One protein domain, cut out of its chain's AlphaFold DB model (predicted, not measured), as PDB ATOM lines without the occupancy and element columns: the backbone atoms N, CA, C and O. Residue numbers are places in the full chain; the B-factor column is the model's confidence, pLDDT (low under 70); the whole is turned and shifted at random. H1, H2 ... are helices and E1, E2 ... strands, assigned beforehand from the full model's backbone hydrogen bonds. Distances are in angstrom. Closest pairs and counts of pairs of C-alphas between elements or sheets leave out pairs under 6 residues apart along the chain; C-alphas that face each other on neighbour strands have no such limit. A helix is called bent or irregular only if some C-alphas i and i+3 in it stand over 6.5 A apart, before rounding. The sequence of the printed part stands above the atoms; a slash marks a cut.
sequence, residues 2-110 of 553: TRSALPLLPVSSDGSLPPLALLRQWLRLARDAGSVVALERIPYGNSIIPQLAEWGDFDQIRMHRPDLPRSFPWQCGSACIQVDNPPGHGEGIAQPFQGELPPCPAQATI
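This is residues 2 to 110 of the 553 residues of an uncharacterized protein of Planctomycetes bacterium (UniProt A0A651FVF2). With little regular structure, this is a twisted sheet of four short strands, H2 over one face and H1 packed on H2; residues 2 to 19 and 84 to 110 are long unnamed stretches. The 109 printed residues, 37 in named elements, give H1 E1 H2 E2 E3 E4, class mixed; the mixed sheet runs E1 E2 E4 E3. It is compact, radius of gyration of the C-alphas 13.6 A, spanning 38 by 33 by 32 A.

H1, residues 20 to 31, starts at C-alpha 20 (0.097, 1.955, 45.687) and spans 16.2 A. E1 is residues 36 to 39. H2, residues 46 to 55, spans 15.1 A, only just irregular: C-alphas 47 and 50 are 7.0 A apart. E2 is residues 60 to 63, E3 71 to 73, E4 80 to 83, ending at C-alpha 83 (24.157, -0.865, 50.528).

E1 and E2 are parallel (N 37 to O 60, 3.0 A), as are E2 and E4 (N 61 to O 80, 3.0 A); hairpin E3 and E4 is antiparallel (N 72 to O 81, 3.1 A), these pairs within hydrogen-bond range. E1, H2, E2 form a strand-helix-strand unit, parallel strands joined through a helix, its crossover right-handed. H2 is on the sheet at a height of 9.8 A; the closest C-alphas of H2 and E2, Ala 53 and Ile 61, are 7.7 A apart. H1 touches H2 with residues 24 to 27 alone, closest C-alphas Leu 27 and Trp 55, 7.2 A, at a steep tilt of 49 degrees, the same way. Every O i to N i+4 pair is within range in H1, 4 of 6 in H2.

The farthest C-alphas, Ala 21 and Gly 88, are 40.3 A apart. The printed part has no cut and no link between named elements is long. pLDDT is under 70 at residues 2 to 4, 75 to 79, 85 to 99 and 106 to 110.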
ATOM      1  N   THR A   2      28.164  10.523  31.484       33.53
ATOM      2  CA  THR A   2      27.259  10.838  32.593       33.53
ATOM      3  C   THR A   2      26.692   9.518  33.109       33.53
ATOM      4  O   THR A   2      26.129   8.758  32.324       33.53
ATOM      5  N   ARG A   3      26.907   9.188  34.391       38.12
ATOM      6  CA  ARG A   3      26.220   8.054  35.027       38.12
ATOM      7  C   ARG A   3      24.728   8.255  34.769       38.12
ATOM      8  O   ARG A   3      24.189   9.266  35.209       38.12
ATOM      9  N   SER A   4      24.101   7.341  34.030       51.62
ATOM     10  CA  SER A   4      22.643   7.236  34.006       51.62
ATOM     11  C   SER A   4      22.207   7.147  35.462       51.62
ATOM     12  O   SER A   4      22.599   6.204  36.151       51.62
ATOM     13  N   ALA A   5      21.535   8.182  35.963       80.75
ATOM     14  CA  ALA A   5      21.018   8.165  37.320       80.75
ATOM     15  C   ALA A   5      20.039   6.990  37.408       80.75
ATOM     16  O   ALA A   5      19.175   6.843  36.545       80.75
ATOM     17  N   LEU A   6      20.238   6.109  38.389       85.31
ATOM     18  CA  LEU A   6      19.312   5.009  38.641       85.31
ATOM     19  C   LEU A   6      17.922   5.588  38.951       85.31
ATOM     20  O   LEU A   6      17.860   6.647  39.586       85.31
ATOM     21  N   PRO A   7      16.825   4.925  38.547       89.38
ATOM     22  CA  PRO A   7      15.491   5.347  38.959       89.38
ATOM     23  C   PRO A   7      15.409   5.338  40.490       89.38
ATOM     24  O   PRO A   7      15.861   4.391  41.128       89.38
ATOM     25  N   LEU A   8      14.863   6.399  41.083       90.00
ATOM     26  CA  LEU A   8      14.755   6.557  42.534       90.00
ATOM     27  C   LEU A   8      13.351   6.168  43.004       90.00
ATOM     28  O   LEU A   8      12.387   6.821  42.607       90.00
ATOM     29  N   LEU A   9      13.234   5.151  43.869       90.06
ATOM     30  CA  LEU A   9      11.955   4.766  44.470       90.06
ATOM     31  C   LEU A   9      11.363   5.977  45.211       90.06
ATOM     32  O   LEU A   9      12.009   6.506  46.122       90.06
ATOM     33  N   PRO A  10      10.150   6.425  44.850       89.06
ATOM     34  CA  PRO A  10       9.597   7.653  45.386       89.06
ATOM     35  C   PRO A  10       9.181   7.440  46.842       89.06
ATOM     36  O   PRO A  10       8.278   6.663  47.155       89.06
ATOM     37  N   VAL A  11       9.841   8.171  47.734       86.38
ATOM     38  CA  VAL A  11       9.516   8.261  49.158       86.38
ATOM     39  C   VAL A  11       9.412   9.738  49.501       86.38
ATOM     40  O   VAL A  11      10.322  10.517  49.217       86.38
ATOM     41  N   SER A  12       8.291  10.135  50.097       81.88
ATOM     42  CA  SER A  12       8.062  11.524  50.492       81.88
ATOM     43  C   SER A  12       9.086  11.969  51.540       81.88
ATOM     44  O   SER A  12       9.663  11.156  52.266       81.88
ATOM     45  N   SER A  13       9.297  13.278  51.682       77.38
ATOM     46  CA  SER A  13      10.253  13.815  52.660       77.38
ATOM     47  C   SER A  13       9.922  13.458  54.114       77.38
ATOM     48  O   SER A  13      10.842  13.362  54.927       77.38
ATOM     49  N   ASP A  14       8.648  13.200  54.421       74.19
ATOM     50  CA  ASP A  14       8.180  12.702  55.718       74.19
ATOM     51  C   ASP A  14       8.356  11.182  55.898       74.19
ATOM     52  O   ASP A  14       7.948  10.637  56.915       74.19
ATOM     53  N   GLY A  15       8.960  10.476  54.939       79.25
ATOM     54  CA  GLY A  15       9.154   9.026  55.003       79.25
ATOM     55  C   GLY A  15       7.902   8.217  54.657       79.25
ATOM     56  O   GLY A  15       7.869   7.016  54.922       79.25
ATOM     57  N   SER A  16       6.871   8.844  54.080       83.06
ATOM     58  CA  SER A  16       5.674   8.150  53.603       83.06
ATOM     59  C   SER A  16       5.815   7.651  52.165       83.06
ATOM     60  O   SER A  16       6.384   8.325  51.299       83.06
ATOM     61  N   LEU A  17       5.254   6.472  51.896       85.94
ATOM     62  CA  LEU A  17       5.088   5.973  50.535       85.94
ATOM     63  C   LEU A  17       3.914   6.687  49.839       85.94
ATOM     64  O   LEU A  17       2.889   6.943  50.478       85.94
ATOM     65  N   PRO A  18       4.030   6.996  48.536       85.94
ATOM     66  CA  PRO A  18       2.884   7.372  47.716       85.94
ATOM     67  C   PRO A  18       1.852   6.237  47.635       85.94
ATOM     68  O   PRO A  18       2.207   5.073  47.838       85.94
ATOM     69  N   PRO A  19       0.593   6.529  47.263       86.38
ATOM     70  CA  PRO A  19      -0.412   5.485  47.099       86.38
ATOM     71  C   PRO A  19      -0.008   4.402  46.101       86.38
ATOM     72  O   PRO A  19       0.534   4.699  45.033       86.38
ATOM     73  N   LEU A  20      -0.335   3.149  46.427       87.12
ATOM     74  CA  LEU A  20       0.097   1.955  45.687       87.12
ATOM     75  C   LEU A  20      -0.221   2.004  44.186       87.12
ATOM     76  O   LEU A  20       0.590   1.583  43.367       87.12
ATOM     77  N   ALA A  21      -1.365   2.578  43.802       87.12
ATOM     78  CA  ALA A  21      -1.746   2.694  42.395       87.12
ATOM     79  C   ALA A  21      -0.788   3.611  41.617       87.12
ATOM     80  O   ALA A  21      -0.432   3.312  40.479       87.12
ATOM     81  N   LEU A  22      -0.321   4.694  42.247       88.19
ATOM     82  CA  LEU A  22       0.673   5.585  41.656       88.19
ATOM     83  C   LEU A  22       2.050   4.923  41.612       88.19
ATOM     84  O   LEU A  22       2.725   5.011  40.589       88.19
ATOM     85  N   LEU A  23       2.437   4.228  42.688       89.12
ATOM     86  CA  LEU A  23       3.673   3.445  42.727       89.12
ATOM     87  C   LEU A  23       3.712   2.416  41.601       89.12
ATOM     88  O   LEU A  23       4.709   2.336  40.900       89.12
ATOM     89  N   ARG A  24       2.614   1.703  41.344       88.25
ATOM     90  CA  ARG A  24       2.513   0.762  40.221       88.25
ATOM     91  C   ARG A  24       2.785   1.426  38.871       88.25
ATOM     92  O   ARG A  24       3.516   0.865  38.058       88.25
ATOM     93  N   GLN A  25       2.210   2.601  38.612       88.50
ATOM     94  CA  GLN A  25       2.467   3.306  37.351       88.50
ATOM     95  C   GLN A  25       3.912   3.800  37.260       88.50
ATOM     96  O   GLN A  25       4.509   3.748  36.189       88.50
ATOM     97  N   TRP A  26       4.489   4.231  38.381       90.75
ATOM     98  CA  TRP A  26       5.896   4.603  38.444       90.75
ATOM     99  C   TRP A  26       6.815   3.403  38.169       90.75
ATOM    100  O   TRP A  26       7.719   3.519  37.347       90.75
ATOM    101  N   LEU A  27       6.542   2.237  38.769       88.81
ATOM    102  CA  LEU A  27       7.311   1.000  38.573       88.81
ATOM    103  C   LEU A  27       7.375   0.599  37.096       88.81
ATOM    104  O   LEU A  27       8.449   0.279  36.594       88.81
ATOM    105  N   ARG A  28       6.248   0.697  36.377       85.81
ATOM    106  CA  ARG A  28       6.191   0.419  34.932       85.81
ATOM    107  C   ARG A  28       7.148   1.295  34.124       85.81
ATOM    108  O   ARG A  28       7.801   0.783  33.224       85.81
ATOM    109  N   LEU A  29       7.233   2.587  34.448       86.00
ATOM    110  CA  LEU A  29       8.141   3.522  33.773       86.00
ATOM    111  C   LEU A  29       9.600   3.315  34.188       86.00
ATOM    112  O   LEU A  29      10.503   3.422  33.365       86.00
ATOM    113  N   ALA A  30       9.836   3.033  35.469       87.38
ATOM    114  CA  ALA A  30      11.172   2.856  36.020       87.38
ATOM    115  C   ALA A  30      11.851   1.577  35.510       87.38
ATOM    116  O   ALA A  30      13.066   1.577  35.316       87.38
ATOM    117  N   ARG A  31      11.085   0.516  35.232       82.69
ATOM    118  CA  ARG A  31      11.618  -0.728  34.665       82.69
ATOM    119  C   ARG A  31      12.311  -0.523  33.320       82.69
ATOM    120  O   ARG A  31      13.357  -1.118  33.076       82.69
ATOM    121  N   ASP A  32      11.775   0.349  32.466       82.19
ATOM    122  CA  ASP A  32      12.382   0.643  31.161       82.19
ATOM    123  C   ASP A  32      13.793   1.260  31.301       82.19
ATOM    124  O   ASP A  32      14.570   1.261  30.345       82.19
ATOM    125  N   ALA A  33      14.158   1.743  32.499       83.94
ATOM    126  CA  ALA A  33      15.486   2.266  32.815       83.94
ATOM    127  C   ALA A  33      16.497   1.199  33.303       83.94
ATOM    128  O   ALA A  33      17.693   1.501  33.364       83.94
ATOM    129  N   GLY A  34      16.064  -0.026  33.631       85.12
ATOM    130  CA  GLY A  34      16.926  -1.153  34.025       85.12
ATOM    131  C   GLY A  34      16.430  -1.947  35.243       85.12
ATOM    132  O   GLY A  34      15.418  -1.609  35.841       85.12
ATOM    133  N   SER A  35      17.177  -2.986  35.646       86.62
ATOM    134  CA  SER A  35      16.815  -3.889  36.762       86.62
ATOM    135  C   SER A  35      17.308  -3.435  38.147       86.62
ATOM    136  O   SER A  35      17.251  -4.186  39.122       86.62
ATOM    137  N   VAL A  36      17.806  -2.199  38.252       88.62
ATOM    138  CA  VAL A  36      18.348  -1.634  39.494       88.62
ATOM    139  C   VAL A  36      17.613  -0.348  39.839       88.62
ATOM    140  O   VAL A  36      17.574   0.579  39.032       88.62
ATOM    141  N   VAL A  37      17.120  -0.262  41.072       90.50
ATOM    142  CA  VAL A  37      16.440   0.919  41.615       90.50
ATOM    143  C   VAL A  37      17.211   1.486  42.805       90.50
ATOM    144  O   VAL A  37      17.772   0.742  43.605       90.50
ATOM    145  N   ALA A  38      17.277   2.807  42.928       90.56
ATOM    146  CA  ALA A  38      17.835   3.480  44.093       90.56
ATOM    147  C   ALA A  38      16.757   3.713  45.165       90.56
ATOM    148  O   ALA A  38      15.604   3.994  44.851       90.56
ATOM    149  N   LEU A  39      17.143   3.645  46.436       90.00
ATOM    150  CA  LEU A  39      16.334   3.987  47.598       90.00
ATOM    151  C   LEU A  39      17.140   4.922  48.503       90.00
ATOM    152  O   LEU A  39      18.047   4.495  49.214       90.00
ATOM    153  N   GLU A  40      16.802   6.208  48.492       87.00
ATOM    154  CA  GLU A  40      17.472   7.198  49.345       87.00
ATOM    155  C   GLU A  40      17.008   7.133  50.802       87.00
ATOM    156  O   GLU A  40      17.768   7.451  51.719       87.00
ATOM    157  N   ARG A  41      15.747   6.752  51.029       85.69
ATOM    158  CA  ARG A  41      15.125   6.759  52.355       85.69
ATOM    159  C   ARG A  41      14.321   5.499  52.578       85.69
ATOM    160  O   ARG A  41      13.539   5.105  51.725       85.69
ATOM    161  N   ILE A  42      14.473   4.918  53.760       86.75
ATOM    162  CA  ILE A  42      13.640   3.801  54.192       86.75
ATOM    163  C   ILE A  42      12.342   4.385  54.776       86.75
ATOM    164  O   ILE A  42      12.431   5.117  55.768       86.75
ATOM    165  N   PRO A  43      11.167   4.112  54.181       86.81
ATOM    166  CA  PRO A  43       9.889   4.588  54.691       86.81
ATOM    167  C   PRO A  43       9.473   3.839  55.964       86.81
ATOM    168  O   PRO A  43       9.983   2.758  56.274       86.81
ATOM    169  N   TYR A  44       8.505   4.398  56.687       83.44
ATOM    170  CA  TYR A  44       7.772   3.654  57.716       83.44
ATOM    171  C   TYR A  44       6.919   2.558  57.057       83.44
ATOM    172  O   TYR A  44       6.398   2.774  55.960       83.44
ATOM    173  N   GLY A  45       6.782   1.389  57.692       79.88
ATOM    174  CA  GLY A  45       6.041   0.271  57.093       79.88
ATOM    175  C   GLY A  45       6.709  -0.289  55.832       79.88
ATOM    176  O   GLY A  45       6.045  -0.591  54.842       79.88
ATOM    177  N   ASN A  46       8.043  -0.365  55.818       85.00
ATOM    178  CA  ASN A  46       8.831  -0.732  54.633       85.00
ATOM    179  C   ASN A  46       8.764  -2.217  54.232       85.00
ATOM    180  O   ASN A  46       9.414  -2.611  53.263       85.00
ATOM    181  N   SER A  47       7.938  -3.024  54.901       80.81
ATOM    182  CA  SER A  47       7.687  -4.434  54.572       80.81
ATOM    183  C   SER A  47       7.153  -4.659  53.151       80.81
ATOM    184  O   SER A  47       7.272  -5.758  52.620       80.81
ATOM    185  N   ILE A  48       6.613  -3.616  52.515       82.94
ATOM    186  CA  ILE A  48       6.101  -3.661  51.142       82.94
ATOM    187  C   ILE A  48       7.186  -3.569  50.062       82.94
ATOM    188  O   ILE A  48       6.951  -3.946  48.915       82.94
ATOM    189  N   ILE A  49       8.379  -3.069  50.395       86.19
ATOM    190  CA  ILE A  49       9.438  -2.805  49.409       86.19
ATOM    191  C   ILE A  49       9.832  -4.054  48.601       86.19
ATOM    192  O   ILE A  49       9.960  -3.927  47.382       86.19
ATOM    193  N   PRO A  50       9.980  -5.251  49.199       82.38
ATOM    194  CA  PRO A  50      10.282  -6.463  48.438       82.38
ATOM    195  C   PRO A  50       9.233  -6.786  47.364       82.38
ATOM    196  O   PRO A  50       9.597  -7.123  46.241       82.38
ATOM    197  N   GLN A  51       7.946  -6.595  47.669       82.56
ATOM    198  CA  GLN A  51       6.859  -6.805  46.710       82.56
ATOM    199  C   GLN A  51       6.856  -5.731  45.609       82.56
ATOM    200  O   GLN A  51       6.609  -6.043  44.447       82.56
ATOM    201  N   LEU A  52       7.188  -4.473  45.938       85.62
ATOM    202  CA  LEU A  52       7.367  -3.416  44.931       85.62
ATOM    203  C   LEU A  52       8.534  -3.722  43.983       85.62
ATOM    204  O   LEU A  52       8.443  -3.425  42.795       85.62
ATOM    205  N   ALA A  53       9.617  -4.310  44.494       85.69
ATOM    206  CA  ALA A  53      10.756  -4.707  43.675       85.69
ATOM    207  C   ALA A  53      10.402  -5.854  42.722       85.69
ATOM    208  O   ALA A  53      10.721  -5.770  41.540       85.69
ATOM    209  N   GLU A  54       9.665  -6.861  43.202       83.75
ATOM    210  CA  GLU A  54       9.129  -7.936  42.358       83.75
ATOM    211  C   GLU A  54       8.205  -7.383  41.260       83.75
ATOM    212  O   GLU A  54       8.336  -7.737  40.092       83.75
ATOM    213  N   TRP A  55       7.311  -6.450  41.601       82.81
ATOM    214  CA  TRP A  55       6.419  -5.793  40.638       82.81
ATOM    215  C   TRP A  55       7.140  -4.939  39.594       82.81
ATOM    216  O   TRP A  55       6.652  -4.803  38.473       82.81
ATOM    217  N   GLY A  56       8.257  -4.324  39.979       84.44
ATOM    218  CA  GLY A  56       9.108  -3.542  39.088       84.44
ATOM    219  C   GLY A  56      10.084  -4.377  38.263       84.44
ATOM    220  O   GLY A  56      10.767  -3.800  37.423       84.44
ATOM    221  N   ASP A  57      10.146  -5.698  38.482       86.12
ATOM    222  CA  ASP A  57      11.166  -6.590  37.910       86.12
ATOM    223  C   ASP A  57      12.595  -6.099  38.229       86.12
ATOM    224  O   ASP A  57      13.484  -6.041  37.377       86.12
ATOM    225  N   PHE A  58      12.796  -5.650  39.475       87.00
ATOM    226  CA  PHE A  58      14.085  -5.170  39.960       87.00
ATOM    227  C   PHE A  58      14.827  -6.272  40.714       87.00
ATOM    228  O   PHE A  58      14.410  -6.702  41.789       87.00
ATOM    229  N   ASP A  59      15.996  -6.647  40.205       85.56
ATOM    230  CA  ASP A  59      16.899  -7.595  40.861       85.56
ATOM    231  C   ASP A  59      17.584  -6.973  42.086       85.56
ATOM    232  O   ASP A  59      18.015  -7.673  43.009       85.56
ATOM    233  N   GLN A  60      17.737  -5.644  42.078       86.25
ATOM    234  CA  GLN A  60      18.566  -4.942  43.044       86.25
ATOM    235  C   GLN A  60      17.992  -3.593  43.479       86.25
ATOM    236  O   GLN A  60      17.666  -2.733  42.659       86.25
ATOM    237  N   ILE A  61      18.003  -3.369  44.794       88.62
ATOM    238  CA  ILE A  61      17.746  -2.067  45.417       88.62
ATOM    239  C   ILE A  61      19.065  -1.522  45.962       88.62
ATOM    240  O   ILE A  61      19.692  -2.159  46.811       88.62
ATOM    241  N   ARG A  62      19.490  -0.341  45.506       89.12
ATOM    242  CA  ARG A  62      20.679   0.357  46.011       89.12
ATOM    243  C   ARG A  62      20.312   1.435  47.005       89.12
ATOM    244  O   ARG A  62      19.515   2.307  46.685       89.12
ATOM    245  N   MET A  63      20.929   1.429  48.178       88.56
ATOM    246  CA  MET A  63      20.716   2.474  49.181       88.56
ATOM    247  C   MET A  63      22.018   2.918  49.835       88.56
ATOM    248  O   MET A  63      22.976   2.154  49.915       88.56
ATOM    249  N   HIS A  64      22.038   4.140  50.358       84.50
ATOM    250  CA  HIS A  64      23.155   4.638  51.154       84.50
ATOM    251  C   HIS A  64      22.770   4.675  52.638       84.50
ATOM    252  O   HIS A  64      22.131   5.616  53.107       84.50
ATOM    253  N   ARG A  65      23.134   3.616  53.369       80.62
ATOM    254  CA  ARG A  65      22.842   3.431  54.799       80.62
ATOM    255  C   ARG A  65      24.055   2.820  55.505       80.62
ATOM    256  O   ARG A  65      24.107   1.605  55.667       80.62
ATOM    257  N   PRO A  66      25.049   3.634  55.907       75.00
ATOM    258  CA  PRO A  66      26.302   3.131  56.478       75.00
ATOM    259  C   PRO A  66      26.115   2.356  57.792       75.00
ATOM    260  O   PRO A  66      27.016   1.641  58.218       75.00
ATOM    261  N   ASP A  67      24.951   2.490  58.429       77.69
ATOM    262  CA  ASP A  67      24.521   1.735  59.605       77.69
ATOM    263  C   ASP A  67      24.048   0.300  59.292       77.69
ATOM    264  O   ASP A  67      23.877  -0.495  60.215       77.69
ATOM    265  N   LEU A  68      23.852  -0.051  58.017       76.81
ATOM    266  CA  LEU A  68      23.390  -1.366  57.570       76.81
ATOM    267  C   LEU A  68      24.524  -2.212  56.951       76.81
ATOM    268  O   LEU A  68      25.534  -1.678  56.471       76.81
ATOM    269  N   PRO A  69      24.376  -3.554  56.913       72.31
ATOM    270  CA  PRO A  69      25.322  -4.433  56.224       72.31
ATOM    271  C   PRO A  69      25.441  -4.093  54.732       72.31
ATOM    272  O   PRO A  69      24.460  -3.713  54.103       72.31
ATOM    273  N   ARG A  70      26.630  -4.295  54.143       73.44
ATOM    274  CA  ARG A  70      26.944  -3.899  52.752       73.44
ATOM    275  C   ARG A  70      26.036  -4.552  51.699       73.44
ATOM    276  O   ARG A  70      25.762  -3.949  50.668       73.44
ATOM    277  N   SER A  71      25.582  -5.778  51.931       72.94
ATOM    278  CA  SER A  71      24.602  -6.445  51.071       72.94
ATOM    279  C   SER A  71      23.882  -7.545  51.833       72.94
ATOM    280  O   SER A  71      24.526  -8.298  52.572       72.94
ATOM    281  N   PHE A  72      22.575  -7.666  51.626       76.94
ATOM    282  CA  PHE A  72      21.768  -8.732  52.210       76.94
ATOM    283  C   PHE A  72      20.499  -8.988  51.384       76.94
ATOM    284  O   PHE A  72      19.960  -8.062  50.771       76.94
ATOM    285  N   PRO A  73      19.997 -10.233  51.345       72.12
ATOM    286  CA  PRO A  73      18.678 -10.507  50.796       72.12
ATOM    287  C   PRO A  73      17.598 -10.012  51.768       72.12
ATOM    288  O   PRO A  73      17.692 -10.236  52.979       72.12
ATOM    289  N   TRP A  74      16.567  -9.344  51.247       73.19
ATOM    290  CA  TRP A  74      15.388  -8.989  52.038       73.19
ATOM    291  C   TRP A  74      14.380 -10.124  51.912       73.19
ATOM    292  O   TRP A  74      13.890 -10.402  50.824       73.19
ATOM    293  N   GLN A  75      14.103 -10.816  53.016       60.28
ATOM    294  CA  GLN A  75      13.518 -12.159  52.989       60.28
ATOM    295  C   GLN A  75      12.109 -12.270  52.364       60.28
ATOM    296  O   GLN A  75      11.652 -13.382  52.115       60.28
ATOM    297  N   CYS A  76      11.431 -11.154  52.083       54.94
ATOM    298  CA  CYS A  76      10.078 -11.137  51.521       54.94
ATOM    299  C   CYS A  76      10.028 -10.925  49.994       54.94
ATOM    300  O   CYS A  76       8.968 -10.585  49.480       54.94
ATOM    301  N   GLY A  77      11.137 -11.091  49.263       61.06
ATOM    302  CA  GLY A  77      11.151 -10.973  47.798       61.06
ATOM    303  C   GLY A  77      12.413 -11.542  47.144       61.06
ATOM    304  O   GLY A  77      13.344 -11.975  47.823       61.06
ATOM    305  N   SER A  78      12.438 -11.549  45.810       65.75
ATOM    306  CA  SER A  78      13.591 -11.989  45.004       65.75
ATOM    307  C   SER A  78      14.717 -10.951  44.931       65.75
ATOM    308  O   SER A  78      15.856 -11.303  44.624       65.75
ATOM    309  N   ALA A  79      14.417  -9.683  45.227       67.75
ATOM    310  CA  ALA A  79      15.363  -8.580  45.110       67.75
ATOM    311  C   ALA A  79      16.429  -8.582  46.222       67.75
ATOM    312  O   ALA A  79      16.141  -8.769  47.409       67.75
ATOM    313  N   CYS A  80      17.677  -8.296  45.847       77.38
ATOM    314  CA  CYS A  80      18.786  -8.123  46.783       77.38
ATOM    315  C   CYS A  80      18.979  -6.642  47.142       77.38
ATOM    316  O   CYS A  80      19.004  -5.776  46.263       77.38
ATOM    317  N   ILE A  81      19.177  -6.332  48.428       77.56
ATOM    318  CA  ILE A  81      19.599  -4.991  48.836       77.56
ATOM    319  C   ILE A  81      21.118  -4.898  48.735       77.56
ATOM    320  O   ILE A  81      21.848  -5.646  49.391       77.56
ATOM    321  N   GLN A  82      21.591  -3.917  47.969       77.50
ATOM    322  CA  GLN A  82      22.976  -3.467  47.989       77.50
ATOM    323  C   GLN A  82      23.065  -2.125  48.722       77.50
ATOM    324  O   GLN A  82      22.435  -1.140  48.343       77.50
ATOM    325  N   VAL A  83      23.879  -2.081  49.769       75.06
ATOM    326  CA  VAL A  83      24.157  -0.865  50.528       75.06
ATOM    327  C   VAL A  83      25.511  -0.312  50.090       75.06
ATOM    328  O   VAL A  83      26.547  -0.975  50.204       75.06
ATOM    329  N   ASP A  84      25.510   0.913  49.576       71.88
ATOM    330  CA  ASP A  84      26.714   1.622  49.150       71.88
ATOM    331  C   ASP A  84      27.510   2.086  50.382       71.88
ATOM    332  O   ASP A  84      27.404   3.234  50.825       71.88
ATOM    333  N   ASN A  85      28.302   1.172  50.953       62.16
ATOM    334  CA  ASN A  85      29.201   1.439  52.077       62.16
ATOM    335  C   ASN A  85      30.600   1.876  51.599       62.16
ATOM    336  O   ASN A  85      31.086   1.378  50.578       62.16
ATOM    337  N   PRO A  86      31.288   2.772  52.339       57.16
ATOM    338  CA  PRO A  86      32.669   3.135  52.042       57.16
ATOM    339  C   PRO A  86      33.605   1.909  52.122       57.16
ATOM    340  O   PRO A  86      33.329   0.964  52.871       57.16
ATOM    341  N   PRO A  87      34.715   1.896  51.357       52.72
ATOM    342  CA  PRO A  87      35.657   0.778  51.341       52.72
ATOM    343  C   PRO A  87      36.226   0.527  52.748       52.72
ATOM    344  O   PRO A  87      36.833   1.418  53.336       52.72
ATOM    345  N   GLY A  88      36.009  -0.678  53.290       55.81
ATOM    346  CA  GLY A  88      36.468  -1.082  54.630       55.81
ATOM    347  C   GLY A  88      35.447  -1.868  55.466       55.81
ATOM    348  O   GLY A  88      35.840  -2.568  56.396       55.81
ATOM    349  N   HIS A  89      34.155  -1.822  55.121       56.84
ATOM    350  CA  HIS A  89      33.143  -2.704  55.716       56.84
ATOM    351  C   HIS A  89      33.125  -4.069  55.006       56.84
ATOM    352  O   HIS A  89      33.109  -4.128  53.774       56.84
ATOM    353  N   GLY A  90      33.170  -5.152  55.793       53.28
ATOM    354  CA  GLY A  90      33.389  -6.529  55.330       53.28
ATOM    355  C   GLY A  90      32.510  -6.958  54.149       53.28
ATOM    356  O   GLY A  90      31.330  -6.625  54.078       53.28
ATOM    357  N   GLU A  91      33.103  -7.714  53.223       51.97
ATOM    358  CA  GLU A  91      32.526  -8.110  51.925       51.97
ATOM    359  C   GLU A  91      31.515  -9.270  51.989       51.97
ATOM    360  O   GLU A  91      31.179  -9.863  50.968       51.97
ATOM    361  N   GLY A  92      31.027  -9.627  53.178       56.66
ATOM    362  CA  GLY A  92      30.102 -10.747  53.345       56.66
ATOM    363  C   GLY A  92      28.663 -10.383  52.980       56.66
ATOM    364  O   GLY A  92      28.144  -9.365  53.435       56.66
ATOM    365  N   ILE A  93      27.991 -11.260  52.225       55.56
ATOM    366  CA  ILE A  93      26.524 -11.294  52.163       55.56
ATOM    367  C   ILE A  93      26.039 -11.634  53.575       55.56
ATOM    368  O   ILE A  93      26.326 -12.721  54.083       55.56
ATOM    369  N   ALA A  94      25.363 -10.697  54.240       62.41
ATOM    370  CA  ALA A  94      24.795 -10.962  55.557       62.41
ATOM    371  C   ALA A  94      23.608 -11.936  55.441       62.41
ATOM    372  O   ALA A  94      23.044 -12.125  54.359       62.41
ATOM    373  N   GLN A  95      23.235 -12.572  56.557       64.69
ATOM    374  CA  GLN A  95      22.022 -13.392  56.616       64.69
ATOM    375  C   GLN A  95      20.801 -12.599  56.114       64.69
ATOM    376  O   GLN A  95      20.792 -11.371  56.246       64.69
ATOM    377  N   PRO A  96      19.776 -13.272  55.553       64.06
ATOM    378  CA  PRO A  96      18.551 -12.605  55.140       64.06
ATOM    379  C   PRO A  96      17.987 -11.754  56.271       64.06
ATOM    380  O   PRO A  96      17.783 -12.248  57.381       64.06
ATOM    381  N   PHE A  97      17.748 -10.475  55.990       68.12
ATOM    382  CA  PHE A  97      17.133  -9.595  56.971       68.12
ATOM    383  C   PHE A  97      15.649  -9.947  57.082       68.12
ATOM    384  O   PHE A  97      14.930  -9.946  56.076       68.12
ATOM    385  N   GLN A  98      15.206 -10.264  58.301       65.06
ATOM    386  CA  GLN A  98      13.808 -10.557  58.603       65.06
ATOM    387  C   GLN A  98      13.152  -9.312  59.213       65.06
ATOM    388  O   GLN A  98      13.622  -8.810  60.233       65.06
ATOM    389  N   GLY A  99      12.048  -8.843  58.629       68.31
ATOM    390  CA  GLY A  99      11.228  -7.763  59.193       68.31
ATOM    391  C   GLY A  99      11.495  -6.369  58.615       68.31
ATOM    392  O   GLY A  99      11.918  -6.230  57.464       68.31
ATOM    393  N   GLU A 100      11.182  -5.343  59.411       75.12
ATOM    394  CA  GLU A 100      11.270  -3.930  59.027       75.12
ATOM    395  C   GLU A 100      12.661  -3.350  59.281       75.12
ATOM    396  O   GLU A 100      13.253  -3.539  60.345       75.12
ATOM    397  N   LEU A 101      13.180  -2.605  58.306       80.69
ATOM    398  CA  LEU A 101      14.412  -1.842  58.482       80.69
ATOM    399  C   LEU A 101      14.129  -0.546  59.262       80.69
ATOM    400  O   LEU A 101      13.050   0.033  59.096       80.69
ATOM    401  N   PRO A 102      15.085  -0.027  60.058       79.19
ATOM    402  CA  PRO A 102      14.906   1.245  60.748       79.19
ATOM    403  C   PRO A 102      14.638   2.376  59.739       79.19
ATOM    404  O   PRO A 102      15.484   2.602  58.856       79.19
ATOM    405  N   PRO A 103      13.497   3.087  59.834       81.00
ATOM    406  CA  PRO A 103      13.155   4.148  58.896       81.00
ATOM    407  C   PRO A 103      14.144   5.312  59.009       81.00
ATOM    408  O   PRO A 103      14.750   5.541  60.060       81.00
ATOM    409  N   CYS A 104      14.321   6.061  57.921       78.00
ATOM    410  CA  CYS A 104      15.095   7.300  57.985       78.00
ATOM    411  C   CYS A 104      14.285   8.375  58.733       78.00
ATOM    412  O   CYS A 104      13.074   8.461  58.516       78.00
ATOM    413  N   PRO A 105      14.915   9.224  59.569       70.75
ATOM    414  CA  PRO A 105      14.207  10.310  60.234       70.75
ATOM    415  C   PRO A 105      13.544  11.227  59.202       70.75
ATOM    416  O   PRO A 105      14.171  11.647  58.223       70.75
ATOM    417  N   ALA A 106      12.263  11.514  59.425       67.62
ATOM    418  CA  ALA A 106      11.482  12.389  58.569       67.62
ATOM    419  C   ALA A 106      12.084  13.799  58.539       67.62
ATOM    420  O   ALA A 106      12.487  14.351  59.563       67.62
ATOM    421  N   GLN A 107      12.115  14.400  57.354       68.00
ATOM    422  CA  GLN A 107      12.375  15.827  57.216       68.00
ATOM    423  C   GLN A 107      11.045  16.577  57.191       68.00
ATOM    424  O   GLN A 107      10.038  16.063  56.693       68.00
ATOM    425  N   ALA A 108      11.049  17.810  57.699       60.03
ATOM    426  CA  ALA A 108       9.896  18.692  57.594       60.03
ATOM    427  C   ALA A 108       9.495  18.825  56.116       60.03
ATOM    428  O   ALA A 108      10.270  19.287  55.279       60.03
ATOM    429  N   THR A 109       8.293  18.354  55.786       60.03
ATOM    430  CA  THR A 109       7.750  18.432  54.427       60.03
ATOM    431  C   THR A 109       7.037  19.761  54.250       60.03
ATOM    432  O   THR A 109       6.309  20.178  55.146       60.03
ATOM    433  N   ILE A 110       7.182  20.399  53.084       63.56
ATOM    434  CA  ILE A 110       6.420  21.607  52.743       63.56
ATOM    435  C   ILE A 110       4.951  21.196  52.500       63.56
ATOM    436  O   ILE A 110       4.681  20.518  51.500       63.56
TER     437      ILE A 110